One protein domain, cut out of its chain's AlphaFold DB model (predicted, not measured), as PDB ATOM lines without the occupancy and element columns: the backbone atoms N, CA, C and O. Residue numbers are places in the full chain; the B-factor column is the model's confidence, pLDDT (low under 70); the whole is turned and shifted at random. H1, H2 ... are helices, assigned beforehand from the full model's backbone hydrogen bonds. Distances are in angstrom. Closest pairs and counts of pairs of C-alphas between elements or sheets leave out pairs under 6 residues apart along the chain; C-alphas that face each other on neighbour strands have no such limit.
ATOM      1  N   ILE A 615     214.482 175.603 162.887       60.91
ATOM      2  CA  ILE A 615     214.872 174.197 163.081       60.91
ATOM      3  C   ILE A 615     214.387 173.402 161.865       60.91
ATOM      4  O   ILE A 615     213.199 173.420 161.554       60.91
ATOM      5  N   TRP A 616     215.288 172.679 161.190       69.56
ATOM      6  CA  TRP A 616     214.933 171.833 160.044       69.56
ATOM      7  C   TRP A 616     214.062 170.654 160.492       69.56
ATOM      8  O   TRP A 616     214.538 169.704 161.122       69.56
ATOM      9  N   HIS A 617     212.771 170.691 160.168       69.88
ATOM     10  CA  HIS A 617     211.834 169.648 160.580       69.88
ATOM     11  C   HIS A 617     211.791 168.490 159.573       69.88
ATOM     12  O   HIS A 617     211.459 168.665 158.403       69.88
ATOM     13  N   LEU A 618     212.074 167.267 160.034       65.62
ATOM     14  CA  LEU A 618     211.992 166.051 159.206       65.62
ATOM     15  C   LEU A 618     210.553 165.593 158.926       65.62
ATOM     16  O   LEU A 618     210.324 164.829 157.993       65.62
ATOM     17  N   GLN A 619     209.582 166.044 159.722       58.62
ATOM     18  CA  GLN A 619     208.165 165.718 159.556       58.62
ATOM     19  C   GLN A 619     207.360 166.974 159.198       58.62
ATOM     20  O   GLN A 619     207.677 168.049 159.706       58.62
ATOM     21  N   PRO A 620     206.317 166.854 158.354       63.62
ATOM     22  CA  PRO A 620     205.491 167.989 157.959       63.62
ATOM     23  C   PRO A 620     204.686 168.504 159.154       63.62
ATOM     24  O   PRO A 620     203.885 167.773 159.742       63.62
ATOM     25  N   THR A 621     204.893 169.766 159.513       60.09
ATOM     26  CA  THR A 621     204.272 170.413 160.672       60.09
ATOM     27  C   THR A 621     202.899 170.990 160.339       60.09
ATOM     28  O   THR A 621     202.015 170.998 161.196       60.09
ATOM     29  N   ASN A 622     202.668 171.418 159.089       62.53
ATOM     30  CA  ASN A 622     201.411 172.059 158.697       62.53
ATOM     31  C   ASN A 622     200.903 171.637 157.309       62.53
ATOM     32  O   ASN A 622     200.632 172.447 156.418       62.53
ATOM     33  N   ASN A 623     200.686 170.332 157.147       67.38
ATOM     34  CA  ASN A 623     200.115 169.753 155.929       67.38
ATOM     35  C   ASN A 623     198.706 170.310 155.599       67.38
ATOM     36  O   ASN A 623     198.300 170.349 154.436       67.38
ATOM     37  N   ALA A 624     197.950 170.756 156.612       67.81
ATOM     38  CA  ALA A 624     196.616 171.330 156.437       67.81
ATOM     39  C   ALA A 624     196.654 172.659 155.665       67.81
ATOM     40  O   ALA A 624     195.887 172.832 154.719       67.81
ATOM     41  N   PHE A 625     197.589 173.548 156.006       69.00
ATOM     42  CA  PHE A 625     197.754 174.841 155.342       69.00
ATOM     43  C   PHE A 625     198.130 174.694 153.862       69.00
ATOM     44  O   PHE A 625     197.486 175.291 152.996       69.00
ATOM     45  N   LEU A 626     199.095 173.821 153.547       72.88
ATOM     46  CA  LEU A 626     199.481 173.537 152.160       72.88
ATOM     47  C   LEU A 626     198.311 172.950 151.355       72.88
ATOM     48  O   LEU A 626     198.075 173.344 150.214       72.88
ATOM     49  N   LYS A 627     197.515 172.056 151.957       74.88
ATOM     50  CA  LYS A 627     196.307 171.507 151.322       74.88
ATOM     51  C   LYS A 627     195.255 172.574 151.026       74.88
ATOM     52  O   LYS A 627     194.638 172.500 149.962       74.88
ATOM     53  N   SER A 628     195.044 173.542 151.916       72.69
ATOM     54  CA  SER A 628     194.110 174.648 151.670       72.69
ATOM     55  C   SER A 628     194.601 175.559 150.537       72.69
ATOM     56  O   SER A 628     193.827 175.894 149.643       72.69
ATOM     57  N   ILE A 629     195.904 175.848 150.467       76.06
ATOM     58  CA  ILE A 629     196.505 176.588 149.344       76.06
ATOM     59  C   ILE A 629     196.322 175.832 148.021       76.06
ATOM     60  O   ILE A 629     195.904 176.416 147.023       76.06
ATOM     61  N   LEU A 630     196.585 174.521 147.994       76.88
ATOM     62  CA  LEU A 630     196.401 173.702 146.792       76.88
ATOM     63  C   LEU A 630     194.934 173.636 146.340       76.88
ATOM     64  O   LEU A 630     194.674 173.474 145.147       76.88
ATOM     65  N   ARG A 631     193.965 173.760 147.259       75.75
ATOM     66  CA  ARG A 631     192.543 173.913 146.908       75.75
ATOM     67  C   ARG A 631     192.288 175.265 146.248       75.75
ATOM     68  O   ARG A 631     191.743 175.276 145.148       75.75
ATOM     69  N   LEU A 632     192.785 176.361 146.822       73.69
ATOM     70  CA  LEU A 632     192.656 177.698 146.230       73.69
ATOM     71  C   LEU A 632     193.277 177.788 144.834       73.69
ATOM     72  O   LEU A 632     192.670 178.355 143.930       73.69
ATOM     73  N   VAL A 633     194.447 177.182 144.620       75.44
ATOM     74  CA  VAL A 633     195.130 177.184 143.315       75.44
ATOM     75  C   VAL A 633     194.296 176.498 142.225       75.44
ATOM     76  O   VAL A 633     194.353 176.920 141.073       75.44
ATOM     77  N   LYS A 634     193.447 175.513 142.560       76.94
ATOM     78  CA  LYS A 634     192.514 174.898 141.590       76.94
ATOM     79  C   LYS A 634     191.423 175.854 141.108       76.94
ATOM     80  O   LYS A 634     190.843 175.615 140.053       76.94
ATOM     81  N   HIS A 635     191.136 176.907 141.869       66.94
ATOM     82  CA  HIS A 635     190.153 177.931 141.516       66.94
ATOM     83  C   HIS A 635     190.762 179.098 140.716       66.94
ATOM     84  O   HIS A 635     190.018 179.955 140.232       66.94
ATOM     85  N   VAL A 636     192.089 179.122 140.543       71.12
ATOM     86  CA  VAL A 636     192.807 180.153 139.783       71.12
ATOM     87  C   VAL A 636     192.830 179.784 138.300       71.12
ATOM     88  O   VAL A 636     193.312 178.722 137.913       71.12
ATOM     89  N   HIS A 637     192.316 180.675 137.456       67.00
ATOM     90  CA  HIS A 637     192.159 180.433 136.021       67.00
ATOM     91  C   HIS A 637     193.425 180.809 135.238       67.00
ATOM     92  O   HIS A 637     193.737 180.189 134.221       67.00
ATOM     93  N   ASN A 638     194.183 181.809 135.702       74.56
ATOM     94  CA  ASN A 638     195.455 182.187 135.094       74.56
ATOM     95  C   ASN A 638     196.618 181.320 135.612       74.56
ATOM     96  O   ASN A 638     197.074 181.474 136.747       74.56
ATOM     97  N   LEU A 639     197.164 180.476 134.730       73.12
ATOM     98  CA  LEU A 639     198.284 179.571 135.023       73.12
ATOM     99  C   LEU A 639     199.548 180.289 135.532       73.12
ATOM    100  O   LEU A 639     200.266 179.736 136.361       73.12
ATOM    101  N   SER A 640     199.803 181.526 135.095       72.56
ATOM    102  CA  SER A 640     200.964 182.314 135.548       72.56
ATOM    103  C   SER A 640     200.779 182.797 136.988       72.56
ATOM    104  O   SER A 640     201.713 182.762 137.784       72.56
ATOM    105  N   LYS A 641     199.554 183.189 137.367       72.44
ATOM    106  CA  LYS A 641     199.230 183.571 138.751       72.44
ATOM    107  C   LYS A 641     199.197 182.357 139.679       72.44
ATOM    108  O   LYS A 641     199.715 182.444 140.786       72.44
ATOM    109  N   ALA A 642     198.657 181.230 139.214       77.50
ATOM    110  CA  ALA A 642     198.702 179.957 139.931       77.50
ATOM    111  C   ALA A 642     200.151 179.531 140.225       77.50
ATOM    112  O   ALA A 642     200.478 179.187 141.361       77.50
ATOM    113  N   PHE A 643     201.040 179.648 139.231       79.62
ATOM    114  CA  PHE A 643     202.473 179.427 139.414       79.62
ATOM    115  C   PHE A 643     203.079 180.385 140.447       79.62
ATOM    116  O   PHE A 643     203.761 179.928 141.359       79.62
ATOM    117  N   LEU A 644     202.803 181.689 140.353       75.12
ATOM    118  CA  LEU A 644     203.324 182.678 141.301       75.12
ATOM    119  C   LEU A 644     202.878 182.410 142.743       75.12
ATOM    120  O   LEU A 644     203.676 182.598 143.655       75.12
ATOM    121  N   ILE A 645     201.642 181.943 142.952       75.31
ATOM    122  CA  ILE A 645     201.144 181.535 144.275       75.31
ATOM    123  C   ILE A 645     201.969 180.356 144.801       75.31
ATOM    124  O   ILE A 645     202.494 180.427 145.910       75.31
ATOM    125  N   LEU A 646     202.136 179.298 144.002       79.56
ATOM    126  CA  LEU A 646     202.910 178.115 144.399       79.56
ATOM    127  C   LEU A 646     204.390 178.443 144.646       79.56
ATOM    128  O   LEU A 646     204.974 177.970 145.618       79.56
ATOM    129  N   TYR A 647     204.984 179.287 143.801       79.00
ATOM    130  CA  TYR A 647     206.362 179.752 143.953       79.00
ATOM    131  C   TYR A 647     206.533 180.590 145.225       79.00
ATOM    132  O   TYR A 647     207.507 180.429 145.955       79.00
ATOM    133  N   PHE A 648     205.579 181.473 145.523       77.50
ATOM    134  CA  PHE A 648     205.591 182.262 146.751       77.50
ATOM    135  C   PHE A 648     205.529 181.345 147.980       77.50
ATOM    136  O   PHE A 648     206.361 181.455 148.871       77.50
ATOM    137  N   VAL A 649     204.621 180.370 147.990       79.25
ATOM    138  CA  VAL A 649     204.460 179.422 149.104       79.25
ATOM    139  C   VAL A 649     205.713 178.566 149.308       79.25
ATOM    140  O   VAL A 649     206.134 178.389 150.443       79.25
ATOM    141  N   SER A 650     206.352 178.100 148.231       78.50
ATOM    142  CA  SER A 650     207.614 177.343 148.290       78.50
ATOM    143  C   SER A 650     208.749 178.127 148.966       78.50
ATOM    144  O   SER A 650     209.471 177.557 149.776       78.50
ATOM    145  N   ASN A 651     208.874 179.434 148.704       76.19
ATOM    146  CA  ASN A 651     209.938 180.258 149.295       76.19
ATOM    147  C   ASN A 651     209.673 180.676 150.750       76.19
ATOM    148  O   ASN A 651     210.597 181.109 151.432       76.19
ATOM    149  N   TYR A 652     208.420 180.621 151.204       71.88
ATOM    150  CA  TYR A 652     208.027 181.072 152.544       71.88
ATOM    151  C   TYR A 652     207.537 179.943 153.458       71.88
ATOM    152  O   TYR A 652     207.115 180.216 154.582       71.88
ATOM    153  N   ALA A 653     207.570 178.694 152.995       71.19
ATOM    154  CA  ALA A 653     207.301 177.527 153.821       71.19
ATOM    155  C   ALA A 653     208.453 177.285 154.823       71.19
ATOM    156  O   ALA A 653     209.597 177.600 154.495       71.19
ATOM    157  N   PRO A 654     208.172 176.718 156.014       70.56
ATOM    158  CA  PRO A 654     209.202 176.386 157.001       70.56
ATOM    159  C   PRO A 654     210.235 175.405 156.455       70.56
ATOM    160  O   PRO A 654     209.865 174.414 155.817       70.56
ATOM    161  N   ASP A 655     211.504 175.658 156.763       69.88
ATOM    162  CA  ASP A 655     212.623 174.811 156.356       69.88
ATOM    163  C   ASP A 655     212.447 173.373 156.872       69.88
ATOM    164  O   ASP A 655     212.124 173.125 158.039       69.88
ATOM    165  N   GLY A 656     212.635 172.399 155.979       74.75
ATOM    166  CA  GLY A 656     212.349 170.994 156.258       74.75
ATOM    167  C   GLY A 656     211.313 170.380 155.324       74.75
ATOM    168  O   GLY A 656     211.235 170.692 154.136       74.75
ATOM    169  N   ALA A 657     210.525 169.448 155.857       74.62
ATOM    170  CA  ALA A 657     209.573 168.648 155.089       74.62
ATOM    171  C   ALA A 657     208.484 169.491 154.396       74.62
ATOM    172  O   ALA A 657     208.101 169.184 153.269       74.62
ATOM    173  N   ASP A 658     208.006 170.564 155.036       75.31
ATOM    174  CA  ASP A 658     206.943 171.413 154.479       75.31
ATOM    175  C   ASP A 658     207.438 172.246 153.279       75.31
ATOM    176  O   ASP A 658     206.727 172.360 152.276       75.31
ATOM    177  N   GLN A 659     208.672 172.764 153.324       80.44
ATOM    178  CA  GLN A 659     209.307 173.447 152.190       80.44
ATOM    179  C   GLN A 659     209.593 172.495 151.024       80.44
ATOM    180  O   GLN A 659     209.377 172.870 149.869       80.44
ATOM    181  N   VAL A 660     210.022 171.257 151.295       80.88
ATOM    182  CA  VAL A 660     210.251 170.236 150.254       80.88
ATOM    183  C   VAL A 660     208.947 169.886 149.541       80.88
ATOM    184  O   VAL A 660     208.917 169.849 148.310       80.88
ATOM    185  N   GLU A 661     207.864 169.677 150.290       80.50
ATOM    186  CA  GLU A 661     206.553 169.329 149.736       80.50
ATOM    187  C   GLU A 661     205.954 170.492 148.924       80.50
ATOM    188  O   GLU A 661     205.501 170.304 147.793       80.50
ATOM    189  N   ALA A 662     206.021 171.723 149.447       79.88
ATOM    190  CA  ALA A 662     205.574 172.914 148.724       79.88
ATOM    191  C   ALA A 662     206.385 173.148 147.435       79.88
ATOM    192  O   ALA A 662     205.824 173.468 146.381       79.88
ATOM    193  N   SER A 663     207.703 172.945 147.499       81.75
ATOM    194  CA  SER A 663     208.599 173.064 146.345       81.75
ATOM    195  C   SER A 663     208.371 171.951 145.318       81.75
ATOM    196  O   SER A 663     208.455 172.211 144.117       81.75
ATOM    197  N   TYR A 664     208.015 170.737 145.757       82.69
ATOM    198  CA  TYR A 664     207.669 169.624 144.873       82.69
ATOM    199  C   TYR A 664     206.396 169.895 144.074       82.69
ATOM    200  O   TYR A 664     206.388 169.728 142.853       82.69
ATOM    201  N   GLU A 665     205.328 170.352 144.730       80.00
ATOM    202  CA  GLU A 665     204.074 170.670 144.038       80.00
ATOM    203  C   GLU A 665     204.255 171.839 143.055       80.00
ATOM    204  O   GLU A 665     203.711 171.811 141.947       80.00
ATOM    205  N   CYS A 666     205.107 172.818 143.388       81.94
ATOM    206  CA  CYS A 666     205.511 173.864 142.444       81.94
ATOM    207  C   CYS A 666     206.282 173.284 141.242       81.94
ATOM    208  O   CYS A 666     205.923 173.546 140.092       81.94
ATOM    209  N   TYR A 667     207.292 172.440 141.478       81.31
ATOM    210  CA  TYR A 667     208.081 171.790 140.425       81.31
ATOM    211  C   TYR A 667     207.211 170.939 139.484       81.31
ATOM    212  O   TYR A 667     207.296 171.057 138.260       81.31
ATOM    213  N   LYS A 668     206.301 170.136 140.038       83.69
ATOM    214  CA  LYS A 668     205.348 169.309 139.285       83.69
ATOM    215  C   LYS A 668     204.407 170.146 138.416       83.69
ATOM    216  O   LYS A 668     204.154 169.796 137.256       83.69
ATOM    217  N   PHE A 669     203.908 171.263 138.950       80.31
ATOM    218  CA  PHE A 669     203.073 172.198 138.197       80.31
ATOM    219  C   PHE A 669     203.836 172.802 137.009       80.31
ATOM    220  O   PHE A 669     203.290 172.893 135.907       80.31
ATOM    221  N   VAL A 670     205.112 173.142 137.210       81.19
ATOM    222  CA  VAL A 670     206.001 173.665 136.166       81.19
ATOM    223  C   VAL A 670     206.267 172.638 135.071       81.19
ATOM    224  O   VAL A 670     206.082 172.957 133.900       81.19
ATOM    225  N   MET A 671     206.630 171.403 135.423       77.38
ATOM    226  CA  MET A 671     206.920 170.351 134.436       77.38
ATOM    227  C   MET A 671     205.715 170.029 133.538       77.38
ATOM    228  O   MET A 671     205.887 169.670 132.376       77.38
ATOM    229  N   THR A 672     204.492 170.199 134.052       78.50
ATOM    230  CA  THR A 672     203.254 169.943 133.298       78.50
ATOM    231  C   THR A 672     202.868 171.117 132.388       78.50
ATOM    232  O   THR A 672     202.382 170.903 131.278       78.50
ATOM    233  N   ASN A 673     203.086 172.360 132.834       77.31
ATOM    234  CA  ASN A 673     202.515 173.561 132.209       77.31
ATOM    235  C   ASN A 673     203.549 174.522 131.592       77.31
ATOM    236  O   ASN A 673     203.180 175.611 131.157       77.31
ATOM    237  N   GLU A 674     204.826 174.134 131.508       69.62
ATOM    238  CA  GLU A 674     205.942 174.978 131.038       69.62
ATOM    239  C   GLU A 674     205.676 175.678 129.696       69.62
ATOM    240  O   GLU A 674     205.977 176.857 129.539       69.62
ATOM    241  N   LYS A 675     205.057 174.982 128.736       67.06
ATOM    242  CA  LYS A 675     204.783 175.525 127.393       67.06
ATOM    243  C   LYS A 675     203.666 176.578 127.365       67.06
ATOM    244  O   LYS A 675     203.510 177.260 126.357       67.06
ATOM    245  N   LEU A 676     202.872 176.680 128.433       66.88
ATOM    246  CA  LEU A 676     201.680 177.532 128.518       66.88
ATOM    247  C   LEU A 676     201.924 178.831 129.310       66.88
ATOM    248  O   LEU A 676     201.082 179.727 129.281       66.88
ATOM    249  N   ILE A 677     203.067 178.959 129.998       69.19
ATOM    250  CA  ILE A 677     203.442 180.148 130.780       69.19
ATOM    251  C   ILE A 677     204.372 181.026 129.930       69.19
ATOM    252  O   ILE A 677     205.575 180.792 129.848       69.19
ATOM    253  N   VAL A 678     203.803 182.037 129.270       61.31
ATOM    254  CA  VAL A 678     204.519 182.887 128.291       61.31
ATOM    255  C   VAL A 678     205.114 184.161 128.925       61.31
ATOM    256  O   VAL A 678     205.910 184.848 128.293       61.31
ATOM    257  N   ASP A 679     204.777 184.481 130.180       69.81
ATOM    258  CA  ASP A 679     205.208 185.726 130.838       69.81
ATOM    259  C   ASP A 679     206.735 185.748 131.115       69.81
ATOM    260  O   ASP A 679     207.237 184.869 131.830       69.81
ATOM    261  N   PRO A 680     207.487 186.754 130.617       64.56
ATOM    262  CA  PRO A 680     208.936 186.860 130.805       64.56
ATOM    263  C   PRO A 680     209.385 186.909 132.274       64.56
ATOM    264  O   PRO A 680     210.452 186.382 132.587       64.56
ATOM    265  N   LYS A 681     208.586 187.460 133.205       62.75
ATOM    266  CA  LYS A 681     208.943 187.464 134.643       62.75
ATOM    267  C   LYS A 681     208.876 186.072 135.267       62.75
ATOM    268  O   LYS A 681     209.670 185.742 136.148       62.75
ATOM    269  N   CYS A 682     207.947 185.245 134.793       64.75
ATOM    270  CA  CYS A 682     207.803 183.879 135.271       64.75
ATOM    271  C   CYS A 682     208.942 182.991 134.742       64.75
ATOM    272  O   CYS A 682     209.373 182.093 135.453       64.75
ATOM    273  N   GLN A 683     209.506 183.262 133.557       68.56
ATOM    274  CA  GLN A 683     210.577 182.438 132.968       68.56
ATOM    275  C   GLN A 683     211.858 182.364 133.812       68.56
ATOM    276  O   GLN A 683     212.469 181.297 133.908       68.56
ATOM    277  N   GLU A 684     212.264 183.456 134.462       72.31
ATOM    278  CA  GLU A 684     213.403 183.420 135.388       72.31
ATOM    279  C   GLU A 684     213.095 182.592 136.640       72.31
ATOM    280  O   GLU A 684     213.923 181.796 137.087       72.31
ATOM    281  N   GLN A 685     211.884 182.726 137.182       73.12
ATOM    282  CA  GLN A 685     211.429 181.970 138.351       73.12
ATOM    283  C   GLN A 685     211.248 180.476 138.035       73.12
ATOM    284  O   GLN A 685     211.563 179.635 138.875       73.12
ATOM    285  N   LEU A 686     210.843 180.131 136.806       74.94
ATOM    286  CA  LEU A 686     210.772 178.755 136.302       74.94
ATOM    287  C   LEU A 686     212.158 178.094 136.271       74.94
ATOM    288  O   LEU A 686     212.307 176.940 136.672       74.94
ATOM    289  N   LYS A 687     213.196 178.826 135.846       74.69
ATOM    290  CA  LYS A 687     214.581 178.326 135.889       74.69
ATOM    291  C   LYS A 687     215.080 178.157 137.325       74.69
ATOM    292  O   LYS A 687     215.777 177.185 137.604       74.69
ATOM    293  N   LYS A 688     214.707 179.070 138.230       77.75
ATOM    294  CA  LYS A 688     215.075 178.997 139.653       77.75
ATOM    295  C   LYS A 688     214.444 177.794 140.349       77.75
ATOM    296  O   LYS A 688     215.171 177.031 140.965       77.75
ATOM    297  N   ILE A 689     213.142 177.548 140.197       78.38
ATOM    298  CA  ILE A 689     212.496 176.406 140.870       78.38
ATOM    299  C   ILE A 689     213.012 175.051 140.363       78.38
ATOM    300  O   ILE A 689     213.199 174.136 141.161       78.38
ATOM    301  N   LYS A 690     213.325 174.934 139.063       73.25
ATOM    302  CA  LYS A 690     213.938 173.722 138.489       73.25
ATOM    303  C   LYS A 690     215.321 173.414 139.071       73.25
ATOM    304  O   LYS A 690     215.690 172.250 139.130       73.25
ATOM    305  N   ARG A 691     216.070 174.438 139.498       75.50
ATOM    306  CA  ARG A 691     217.368 174.278 140.174       75.50
ATOM    307  C   ARG A 691     217.207 174.071 141.679       75.50
ATOM    308  O   ARG A 691     217.852 173.200 142.244       75.50
ATOM    309  N   ASN A 692     216.321 174.834 142.310       78.50
ATOM    310  CA  ASN A 692     216.188 174.868 143.763       78.50
ATOM    311  C   ASN A 692     215.493 173.623 144.325       78.50
ATOM    312  O   ASN A 692     215.888 173.150 145.382       78.50
ATOM    313  N   TYR A 693     214.480 173.069 143.646       80.31
ATOM    314  CA  TYR A 693     213.764 171.901 144.173       80.31
ATOM    315  C   TYR A 693     214.682 170.677 144.380       80.31
ATOM    316  O   TYR A 693     214.677 170.131 145.488       80.31
ATOM    317  N   PRO A 694     215.505 170.260 143.392       78.56
ATOM    318  CA  PRO A 694     216.459 169.167 143.588       78.56
ATOM    319  C   PRO A 694     217.445 169.423 144.734       78.56
ATOM    320  O   PRO A 694     217.734 168.504 145.498       78.56
ATOM    321  N   VAL A 695     217.908 170.667 144.898       79.38
ATOM    322  CA  VAL A 695     218.816 171.094 145.979       79.38
ATOM    323  C   VAL A 695     218.136 170.943 147.346       79.38
ATOM    324  O   VAL A 695     218.625 170.199 148.193       79.38
ATOM    325  N   ILE A 696     216.951 171.528 147.535       78.69
ATOM    326  CA  ILE A 696     216.194 171.466 148.802       78.69
ATOM    327  C   ILE A 696     215.834 170.015 149.165       78.69
ATOM    328  O   ILE A 696     215.929 169.605 150.322       78.69
ATOM    329  N   LYS A 697     215.460 169.190 148.178       79.19
ATOM    330  CA  LYS A 697     215.172 167.768 148.414       79.19
ATOM    331  C   LYS A 697     216.427 166.969 148.764       79.19
ATOM    332  O   LYS A 697     216.364 166.111 149.638       79.19
ATOM    333  N   THR A 698     217.560 167.264 148.131       78.94
ATOM    334  CA  THR A 698     218.849 166.637 148.465       78.94
ATOM    335  C   THR A 698     219.261 166.988 149.896       78.94
ATOM    336  O   THR A 698     219.632 166.098 150.656       78.94
ATOM    337  N   GLN A 699     219.091 168.246 150.310       79.44
ATOM    338  CA  GLN A 699     219.304 168.679 151.694       79.44
ATOM    339  C   GLN A 699     218.392 167.925 152.677       79.44
ATOM    340  O   GLN A 699     218.853 167.441 153.709       79.44
ATOM    341  N   HIS A 700     217.113 167.741 152.339       79.88
ATOM    342  CA  HIS A 700     216.194 166.951 153.162       79.88
ATOM    343  C   HIS A 700     216.614 165.483 153.288       79.88
ATOM    344  O   HIS A 700     216.536 164.922 154.380       79.88
ATOM    345  N   LEU A 701     217.080 164.868 152.198       74.19
ATOM    346  CA  LEU A 701     217.576 163.493 152.205       74.19
ATOM    347  C   LEU A 701     218.832 163.351 153.074       74.19
ATOM    348  O   LEU A 701     218.903 162.426 153.876       74.19
ATOM    349  N   LEU A 702     219.777 164.293 152.999       76.25
ATOM    350  CA  LEU A 702     220.946 164.305 153.887       76.25
ATOM    351  C   LEU A 702     220.524 164.367 155.361       76.25
ATOM    352  O   LEU A 702     220.981 163.550 156.162       76.25
ATOM    353  N   HIS A 703     219.568 165.240 155.694       75.31
ATOM    354  CA  HIS A 703     219.019 165.323 157.047       75.31
ATOM    355  C   HIS A 703     218.272 164.053 157.490       75.31
ATOM    356  O   HIS A 703     218.380 163.652 158.650       75.31
ATOM    357  N   ALA A 704     217.539 163.390 156.590       72.75
ATOM    358  CA  ALA A 704     216.808 162.155 156.885       72.75
ATOM    359  C   ALA A 704     217.738 160.953 157.135       72.75
ATOM    360  O   ALA A 704     217.428 160.097 157.964       72.75
ATOM    361  N   TYR A 705     218.889 160.911 156.456       70.31
ATOM    362  CA  TYR A 705     219.927 159.893 156.650       70.31
ATOM    363  C   TYR A 705     220.914 160.246 157.783       70.31
ATOM    364  O   TYR A 705     221.808 159.453 158.081       70.31
ATOM    365  N   GLY A 706     220.741 161.398 158.449       66.12
ATOM    366  CA  GLY A 706     221.572 161.846 159.573       66.12
ATOM    367  C   GLY A 706     222.953 162.381 159.177       66.12
ATOM    368  O   GLY A 706     223.852 162.412 160.013       66.12
ATOM    369  N   LEU A 707     223.128 162.780 157.914       68.31
ATOM    370  CA  LEU A 707     224.361 163.305 157.319       68.31
ATOM    371  C   LEU A 707     224.356 164.842 157.339       68.31
ATOM    372  O   LEU A 707     224.348 165.489 156.294       68.31
ATOM    373  N   ASN A 708     224.307 165.426 158.536       62.91
ATOM    374  CA  ASN A 708     224.125 166.871 158.733       62.91
ATOM    375  C   ASN A 708     225.447 167.658 158.751       62.91
ATOM    376  O   ASN A 708     225.496 168.739 159.331       62.91
ATOM    377  N   ASP A 709     226.528 167.115 158.192       70.06
ATOM    378  CA  ASP A 709     227.833 167.772 158.228       70.06
ATOM    379  C   ASP A 709     227.812 169.057 157.380       70.06
ATOM    380  O   ASP A 709     227.397 169.038 156.217       70.06
ATOM    381  N   ASP A 710     228.294 170.171 157.941       64.94
ATOM    382  CA  ASP A 710     228.298 171.492 157.283       64.94
ATOM    383  C   ASP A 710     229.018 171.479 155.920       64.94
ATOM    384  O   ASP A 710     228.688 172.255 155.021       64.94
ATOM    385  N   ASP A 711     229.982 170.574 155.740       65.25
ATOM    386  CA  ASP A 711     230.710 170.385 154.484       65.25
ATOM    387  C   ASP A 711     229.873 169.667 153.414       65.25
ATOM    388  O   ASP A 711     230.008 169.965 152.229       65.25
ATOM    389  N   LEU A 712     228.970 168.760 153.804       67.50
ATOM    390  CA  LEU A 712     228.047 168.090 152.882       67.50
ATOM    391  C   LEU A 712     226.898 169.018 152.474       67.50
ATOM    392  O   LEU A 712     226.500 169.011 151.311       67.50
ATOM    393  N   ILE A 713     226.408 169.854 153.395       67.38
ATOM    394  CA  ILE A 713     225.332 170.819 153.121       67.38
ATOM    395  C   ILE A 713     225.791 171.889 152.111       67.38
ATOM    396  O   ILE A 713     225.027 172.259 151.219       67.38
ATOM    397  N   LYS A 714     227.057 172.328 152.164       69.56
ATOM    398  CA  LYS A 714     227.638 173.247 151.159       69.56
ATOM    399  C   LYS A 714     227.751 172.627 149.762       69.56
ATOM    400  O   LYS A 714     227.681 173.342 148.768       69.56
ATOM    401  N   LEU A 715     227.900 171.304 149.676       67.44
ATOM    402  CA  LEU A 715     228.041 170.569 148.413       67.44
ATOM    403  C   LEU A 715     226.697 170.229 147.748       67.44
ATOM    404  O   LEU A 715     226.683 169.680 146.649       67.44
ATOM    405  N   VAL A 716     225.559 170.581 148.357       69.00
ATOM    406  CA  VAL A 716     224.217 170.312 147.802       69.00
ATOM    407  C   VAL A 716     223.981 171.033 146.464       69.00
ATOM    408  O   VAL A 716     223.237 170.533 145.619       69.00
ATOM    409  N   GLU A 717     224.665 172.156 146.220       65.44
ATOM    410  CA  GLU A 717     224.644 172.863 144.929       65.44
ATOM    411  C   GLU A 717     225.438 172.134 143.821       65.44
ATOM    412  O   GLU A 717     225.191 172.361 142.633       65.44
ATOM    413  N   TYR A 718     226.337 171.213 144.193       73.25
ATOM    414  CA  TYR A 718     227.222 170.459 143.298       73.25
ATOM    415  C   TYR A 718     226.990 168.940 143.434       73.25
ATOM    416  O   TYR A 718     227.817 168.215 143.993       73.25
ATOM    417  N   PRO A 719     225.892 168.398 142.873       68.81
ATOM    418  CA  PRO A 719     225.446 167.023 143.126       68.81
ATOM    419  C   PRO A 719     226.460 165.939 142.724       68.81
ATOM    420  O   PRO A 719     226.511 164.884 143.348       68.81
ATOM    421  N   SER A 720     227.310 166.183 141.718       67.06
ATOM    422  CA  SER A 720     228.369 165.230 141.330       67.06
ATOM    423  C   SER A 720     229.503 165.146 142.360       67.06
ATOM    424  O   SER A 720     230.035 164.064 142.605       67.06
ATOM    425  N   GLU A 721     229.859 166.274 142.973       68.31
ATOM    426  CA  GLU A 721     230.899 166.364 144.001       68.31
ATOM    427  C   GLU A 721     230.373 165.877 145.355       68.31
ATOM    428  O   GLU A 721     231.071 165.156 146.069       68.31
ATOM    429  N   LEU A 722     229.097 166.148 145.649       74.00
ATOM    430  CA  LEU A 722     228.390 165.571 146.788       74.00
ATOM    431  C   LEU A 722     228.384 164.039 146.726       74.00
ATOM    432  O   LEU A 722     228.772 163.397 147.696       74.00
ATOM    433  N   ILE A 723     228.013 163.443 145.585       72.12
ATOM    434  CA  ILE A 723     228.042 161.981 145.405       72.12
ATOM    435  C   ILE A 723     229.465 161.441 145.616       72.12
ATOM    436  O   ILE A 723     229.650 160.452 146.325       72.12
ATOM    437  N   HIS A 724     230.485 162.109 145.065       71.00
ATOM    438  CA  HIS A 724     231.882 161.726 145.276       71.00
ATOM    439  C   HIS A 724     232.274 161.762 146.765       71.00
ATOM    440  O   HIS A 724     232.903 160.826 147.263       71.00
ATOM    441  N   ARG A 725     231.874 162.806 147.499       68.62
ATOM    442  CA  ARG A 725     232.175 162.972 148.927       68.62
ATOM    443  C   ARG A 725     231.396 162.000 149.815       68.62
ATOM    444  O   ARG A 725     231.969 161.518 150.791       68.62
ATOM    445  N   LEU A 726     230.155 161.662 149.456       71.88
ATOM    446  CA  LEU A 726     229.328 160.654 150.135       71.88
ATOM    447  C   LEU A 726     229.976 159.261 150.084       71.88
ATOM    448  O   LEU A 726     230.002 158.568 151.098       71.88
ATOM    449  N   TYR A 727     230.578 158.882 148.950       71.00
ATOM    450  CA  TYR A 727     231.324 157.620 148.819       71.00
ATOM    451  C   TYR A 727     232.654 157.585 149.591       71.00
ATOM    452  O   TYR A 727     233.158 156.503 149.880       71.00
ATOM    453  N   HIS A 728     233.205 158.743 149.962       66.81
ATOM    454  CA  HIS A 728     234.428 158.873 150.768       66.81
ATOM    455  C   HIS A 728     234.139 159.314 152.212       66.81
ATOM    456  O   HIS A 728     235.035 159.771 152.925       66.81
ATOM    457  N   HIS A 729     232.881 159.239 152.652       68.25
ATOM    458  CA  HIS A 729     232.488 159.689 153.979       68.25
ATOM    459  C   HIS A 729     232.933 158.702 155.070       68.25
ATOM    460  O   HIS A 729     232.867 157.483 154.888       68.25
ATOM    461  N   GLU A 730     233.325 159.205 156.246       58.69
ATOM    462  CA  GLU A 730     233.868 158.381 157.342       58.69
ATOM    463  C   GLU A 730     232.907 157.288 157.844       58.69
ATOM    464  O   GLU A 730     233.331 156.313 158.464       58.69
ATOM    465  N   ILE A 731     231.609 157.427 157.571       60.44
ATOM    466  CA  ILE A 731     230.560 156.476 157.969       60.44
ATOM    467  C   ILE A 731     230.708 155.127 157.243       60.44
ATOM    468  O   ILE A 731     230.401 154.087 157.832       60.44
ATOM    469  N   ILE A 732     231.250 155.126 156.018       59.31
ATOM    470  CA  ILE A 732     231.596 153.903 155.273       59.31
ATOM    471  C   ILE A 732     232.815 153.227 155.912       59.31
ATOM    472  O   ILE A 732     232.811 152.016 156.125       59.31
ATOM    473  N   LEU A 733     233.829 154.014 156.295       54.19
ATOM    474  CA  LEU A 733     235.057 153.522 156.936       54.19
ATOM    475  C   LEU A 733     234.809 152.974 158.355       54.19
ATOM    476  O   LEU A 733     235.501 152.056 158.790       54.19
ATOM    477  N   LYS A 734     233.804 153.501 159.068       53.00
ATOM    478  CA  LYS A 734     233.418 153.086 160.432       53.00
ATOM    479  C   LYS A 734     232.358 151.966 160.475       53.00
ATOM    480  O   LYS A 734     231.951 151.573 161.567       53.00
ATOM    481  N   GLY A 735     231.924 151.425 159.329       53.09
ATOM    482  CA  GLY A 735     231.012 150.271 159.260       53.09
ATOM    483  C   GLY A 735     229.550 150.563 159.630       53.09
ATOM    484  O   GLY A 735     228.869 149.703 160.192       53.09
ATOM    485  N   GLY A 736     229.054 151.775 159.354       55.22
ATOM    486  CA  GLY A 736     227.666 152.157 159.634       55.22
ATOM    487  C   GLY A 736     226.636 151.421 158.758       55.22
ATOM    488  O   GLY A 736     226.852 151.211 157.570       55.22
ATOM    489  N   LYS A 737     225.471 151.076 159.330       55.78
ATOM    490  CA  LYS A 737     224.322 150.409 158.664       55.78
ATOM    491  C   LYS A 737     223.537 151.294 157.664       55.78
ATOM    492  O   LYS A 737     222.379 150.998 157.380       55.78
ATOM    493  N   LEU A 738     224.104 152.397 157.177       62.03
ATOM    494  CA  LEU A 738     223.405 153.341 156.296       62.03
ATOM    495  C   LEU A 738     223.609 152.955 154.828       62.03
ATOM    496  O   LEU A 738     224.738 152.792 154.371       62.03
ATOM    497  N   ASP A 739     222.509 152.809 154.090       67.88
ATOM    498  CA  ASP A 739     222.533 152.439 152.675       67.88
ATOM    499  C   ASP A 739     222.773 153.667 151.786       67.88
ATOM    500  O   ASP A 739     221.852 154.308 151.277       67.88
ATOM    501  N   ILE A 740     224.051 154.007 151.626       71.88
ATOM    502  CA  ILE A 740     224.496 155.166 150.843       71.88
ATOM    503  C   ILE A 740     224.221 154.976 149.348       71.88
ATOM    504  O   ILE A 740     224.003 155.960 148.652       71.88
ATOM    505  N   ASN A 741     224.157 153.739 148.844       72.94
ATOM    506  CA  ASN A 741     223.833 153.498 147.436       72.94
ATOM    507  C   ASN A 741     222.378 153.860 147.130       72.94
ATOM    508  O   ASN A 741     222.113 154.467 146.096       72.94
ATOM    509  N   THR A 742     221.449 153.564 148.043       75.50
ATOM    510  CA  THR A 742     220.050 153.994 147.897       75.50
ATOM    511  C   THR A 742     219.932 155.525 147.924       75.50
ATOM    512  O   THR A 742     219.267 156.096 147.061       75.50
ATOM    513  N   LEU A 743     220.660 156.206 148.818       75.44
ATOM    514  CA  LEU A 743     220.716 157.674 148.856       75.44
ATOM    515  C   LEU A 743     221.323 158.279 147.576       75.44
ATOM    516  O   LEU A 743     220.767 159.217 147.008       75.44
ATOM    517  N   VAL A 744     222.451 157.747 147.097       74.31
ATOM    518  CA  VAL A 744     223.116 158.215 145.870       74.31
ATOM    519  C   VAL A 744     222.227 158.009 144.652       74.31
ATOM    520  O   VAL A 744     222.157 158.896 143.806       74.31
ATOM    521  N   LYS A 745     221.519 156.880 144.578       77.94
ATOM    522  CA  LYS A 745     220.564 156.610 143.508       77.94
ATOM    523  C   LYS A 745     219.421 157.625 143.504       77.94
ATOM    524  O   LYS A 745     219.110 158.180 142.455       77.94
ATOM    525  N   GLU A 746     218.849 157.938 144.669       76.19
ATOM    526  CA  GLU A 746     217.805 158.967 144.786       76.19
ATOM    527  C   GLU A 746     218.318 160.362 144.389       76.19
ATOM    528  O   GLU A 746     217.624 161.095 143.684       76.19
ATOM    529  N   ILE A 747     219.547 160.732 144.765       78.56
ATOM    530  CA  ILE A 747     220.170 162.005 144.357       78.56
ATOM    531  C   ILE A 747     220.459 162.018 142.844       78.56
ATOM    532  O   ILE A 747     220.219 163.026 142.177       78.56
ATOM    533  N   ALA A 748     220.938 160.908 142.280       76.62
ATOM    534  CA  ALA A 748     221.231 160.777 140.856       76.62
ATOM    535  C   ALA A 748     219.960 160.877 139.997       76.62
ATOM    536  O   ALA A 748     219.956 161.589 138.992       76.62
ATOM    537  N   GLU A 749     218.865 160.243 140.428       77.75
ATOM    538  CA  GLU A 749     217.548 160.354 139.793       77.75
ATOM    539  C   GLU A 749     216.981 161.783 139.880       77.75
ATOM    540  O   GLU A 749     216.375 162.265 138.922       77.75
ATOM    541  N   LEU A 750     217.200 162.496 140.993       75.50
ATOM    542  CA  LEU A 750     216.709 163.868 141.180       75.50
ATOM    543  C   LEU A 750     217.405 164.912 140.303       75.50
ATOM    544  O   LEU A 750     216.765 165.887 139.906       75.50
ATOM    545  N   HIS A 751     218.693 164.723 140.013       76.25
ATOM    546  CA  HIS A 751     219.506 165.662 139.228       76.25
ATOM    547  C   HIS A 751     219.757 165.204 137.778       76.25
ATOM    548  O   HIS A 751     220.526 165.849 137.068       76.25
ATOM    549  N   ASP A 752     219.112 164.119 137.330       72.19
ATOM    550  CA  ASP A 752     219.294 163.500 136.001       72.19
ATOM    551  C   ASP A 752     220.766 163.140 135.696       72.19
ATOM    552  O   ASP A 752     221.305 163.349 134.605       72.19
ATOM    553  N   ILE A 753     221.458 162.609 136.706       76.31
ATOM    554  CA  ILE A 753     222.862 162.208 136.623       76.31
ATOM    555  C   ILE A 753     222.937 160.704 136.378       76.31
ATOM    556  O   ILE A 753     222.340 159.899 137.087       76.31
ATOM    557  N   LYS A 754     223.743 160.291 135.396       72.19
ATOM    558  CA  LYS A 754     224.029 158.869 135.162       72.19
ATOM    559  C   LYS A 754     224.983 158.342 136.235       72.19
ATOM    560  O   LYS A 754     226.198 158.479 136.085       72.19
ATOM    561  N   GLU A 755     224.421 157.722 137.271       67.88
ATOM    562  CA  GLU A 755     225.126 157.078 138.393       67.88
ATOM    563  C   GLU A 755     226.307 156.210 137.922       67.88
ATOM    564  O   GLU A 755     227.428 156.365 138.408       67.88
ATOM    565  N   GLU A 756     226.093 155.403 136.876       68.75
ATOM    566  CA  GLU A 756     227.093 154.499 136.291       68.75
ATOM    567  C   GLU A 756     228.394 155.212 135.890       68.75
ATOM    568  O   GLU A 756     229.479 154.660 136.044       68.75
ATOM    569  N   LYS A 757     228.322 156.458 135.398       70.00
ATOM    570  CA  LYS A 757     229.514 157.212 134.972       70.00
ATOM    571  C   LYS A 757     230.349 157.691 136.155       70.00
ATOM    572  O   LYS A 757     231.573 157.754 136.043       70.00
ATOM    573  N   ILE A 758     229.700 158.062 137.257       67.88
ATOM    574  CA  ILE A 758     230.381 158.520 138.472       67.88
ATOM    575  C   ILE A 758     230.955 157.315 139.215       67.88
ATOM    576  O   ILE A 758     232.125 157.342 139.580       67.88
ATOM    577  N   GLN A 759     230.190 156.229 139.337       71.25
ATOM    578  CA  GLN A 759     230.673 154.966 139.897       71.25
ATOM    579  C   GLN A 759     231.844 154.396 139.099       71.25
ATOM    580  O   GLN A 759     232.827 153.964 139.689       71.25
ATOM    581  N   PHE A 760     231.795 154.450 137.765       69.69
ATOM    582  CA  PHE A 760     232.907 154.013 136.925       69.69
ATOM    583  C   PHE A 760     234.163 154.874 137.128       69.69
ATOM    584  O   PHE A 760     235.254 154.326 137.232       69.69
ATOM    585  N   LYS A 761     234.025 156.204 137.258       68.88
ATOM    586  CA  LYS A 761     235.149 157.103 137.587       68.88
ATOM    587  C   LYS A 761     235.722 156.848 138.983       68.88
ATOM    588  O   LYS A 761     236.938 156.827 139.136       68.88
ATOM    589  N   LEU A 762     234.868 156.623 139.981       68.81
ATOM    590  CA  LEU A 762     235.276 156.246 141.338       68.81
ATOM    591  C   LEU A 762     236.023 154.911 141.340       68.81
ATOM    592  O   LEU A 762     237.085 154.797 141.938       68.81
ATOM    593  N   LEU A 763     235.508 153.923 140.605       68.69
ATOM    594  CA  LEU A 763     236.122 152.608 140.461       68.69
ATOM    595  C   LEU A 763     237.478 152.699 139.753       68.69
ATOM    596  O   LEU A 763     238.435 152.079 140.200       68.69
ATOM    597  N   GLN A 764     237.591 153.516 138.699       68.94
ATOM    598  CA  GLN A 764     238.874 153.822 138.063       68.94
ATOM    599  C   GLN A 764     239.857 154.471 139.046       68.94
ATOM    600  O   GLN A 764     241.003 154.040 139.099       68.94
ATOM    601  N   MET A 765     239.404 155.439 139.848       65.56
ATOM    602  CA  MET A 765     240.229 156.130 140.842       65.56
ATOM    603  C   MET A 765     240.703 155.201 141.972       65.56
ATOM    604  O   MET A 765     241.867 155.239 142.356       65.56
ATOM    605  N   TRP A 766     239.835 154.331 142.495       70.75
ATOM    606  CA  TRP A 766     240.206 153.348 143.521       70.75
ATOM    607  C   TRP A 766     241.153 152.270 142.982       70.75
ATOM    608  O   TRP A 766     242.060 151.820 143.690       70.75
ATOM    609  N   LEU A 767     240.981 151.881 141.715       60.66
ATOM    610  CA  LEU A 767     241.897 150.971 141.031       60.66
ATOM    611  C   LEU A 767     243.260 151.626 140.764       60.66
ATOM    612  O   LEU A 767     244.273 150.955 140.937       60.66
ATOM    613  N   SER A 768     243.316 152.917 140.414       58.75
ATOM    614  CA  SER A 768     244.585 153.646 140.251       58.75
ATOM    615  C   SER A 768     245.287 153.914 141.584       58.75
ATOM    616  O   SER A 768     246.496 153.739 141.669       58.75
ATOM    617  N   PHE A 769     244.548 154.206 142.661       52.50
ATOM    618  CA  PHE A 769     245.131 154.333 144.006       52.50
ATOM    619  C   PHE A 769     245.729 153.003 144.499       52.50
ATOM    620  O   PHE A 769     246.737 152.992 145.196       52.50
ATOM    621  N   SER A 770     245.160 151.863 144.086       48.53
ATOM    622  CA  SER A 770     245.737 150.539 144.368       48.53
ATOM    623  C   SER A 770     247.032 150.262 143.584       48.53
ATOM    624  O   SER A 770     247.823 149.422 144.005       48.53
TER     625      SER A 770
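This is residues 615 to 770 of the 808 residues of an uncharacterized protein of Glossina fuscipes fuscipes (UniProt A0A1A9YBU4). Two groups of helices sit end to end along an elongated whole and share the long helix H4: H1 to H4 form an up-and-down bundle, each running against the one before, and H5, H6 and H8 cluster at the later part of H4. At the end far from H1, the last residues of H9, 763 to 770, stick out. The printed part has 156 residues with nine named helices, H1 to H9 along the chain, and no named strand, so the class is all helix. It is only just loose, close to compact, with a radius of gyration of the C-alphas of 18.2 A and spans of 62 by 33 by 21 A.

Begin at the hub, H4, residues 680 to 704, which touches four helices and has a kink of 27 degrees near residue 690. It makes a hairpin with H3, residues 657 to 676, closest at C-alphas 693 and 663, 5.7 A, with a shallow tilt of 34 degrees, only just short of steep. H3 makes a hairpin with H2, residues 639 to 652, closest at C-alphas 663 and 650, 4.8 A. H1, residues 623 to 634, only just touches H2 in a hairpin, with 3 pairs of C-alphas within 8 A, closest at Val 633 and Ala 642, 5.6 A. Now look at residues 695 to 702 of H4, which alone touch H5, residues 710 to 717, in a hairpin; the closest C-alphas, 695 and 716, are 5.8 A apart. H5 touches H6, residues 719 to 727, in a hairpin, closest at C-alphas 715 and 722, 5.3 A. H6 touches H8, residues 740 to 750, opposite ways at a shallow tilt of 6 degrees, closest at C-alphas 723 and 744, 6.2 A. H9, residues 755 to 770, only just touches H8 in a hairpin, with 3 pairs within 8 A, closest at C-alphas 755 and 748, 5.9 A. H7, residues 730 to 733, touches no helix. Every O i to N i+4 pair is within hydrogen-bond range in H2, H6, H8 and H9, against 7 of 8 in H1, 14 of 16 in H3, 17 of 21 in H4 and 2 of 4 in H5; H7 is too short for one.

Find C-alpha 680 at (208.936, 186.860, 130.805); from there H4 runs 36.8 A to C-alpha 704 at (216.808, 162.155, 156.885). H3 measures 29.1 A, H9 22.4 A and H2 20.1 A. H9 ends at C-alpha 770, (245.737, 150.539, 144.368).

The C-alphas farthest apart, His 635 and Ser 770, are 62.0 A apart. The printed part has no cut, and no link is long. Its mean pLDDT is 71.3; 64 residues are under 70, among them 615 to 625 and 728 to 739.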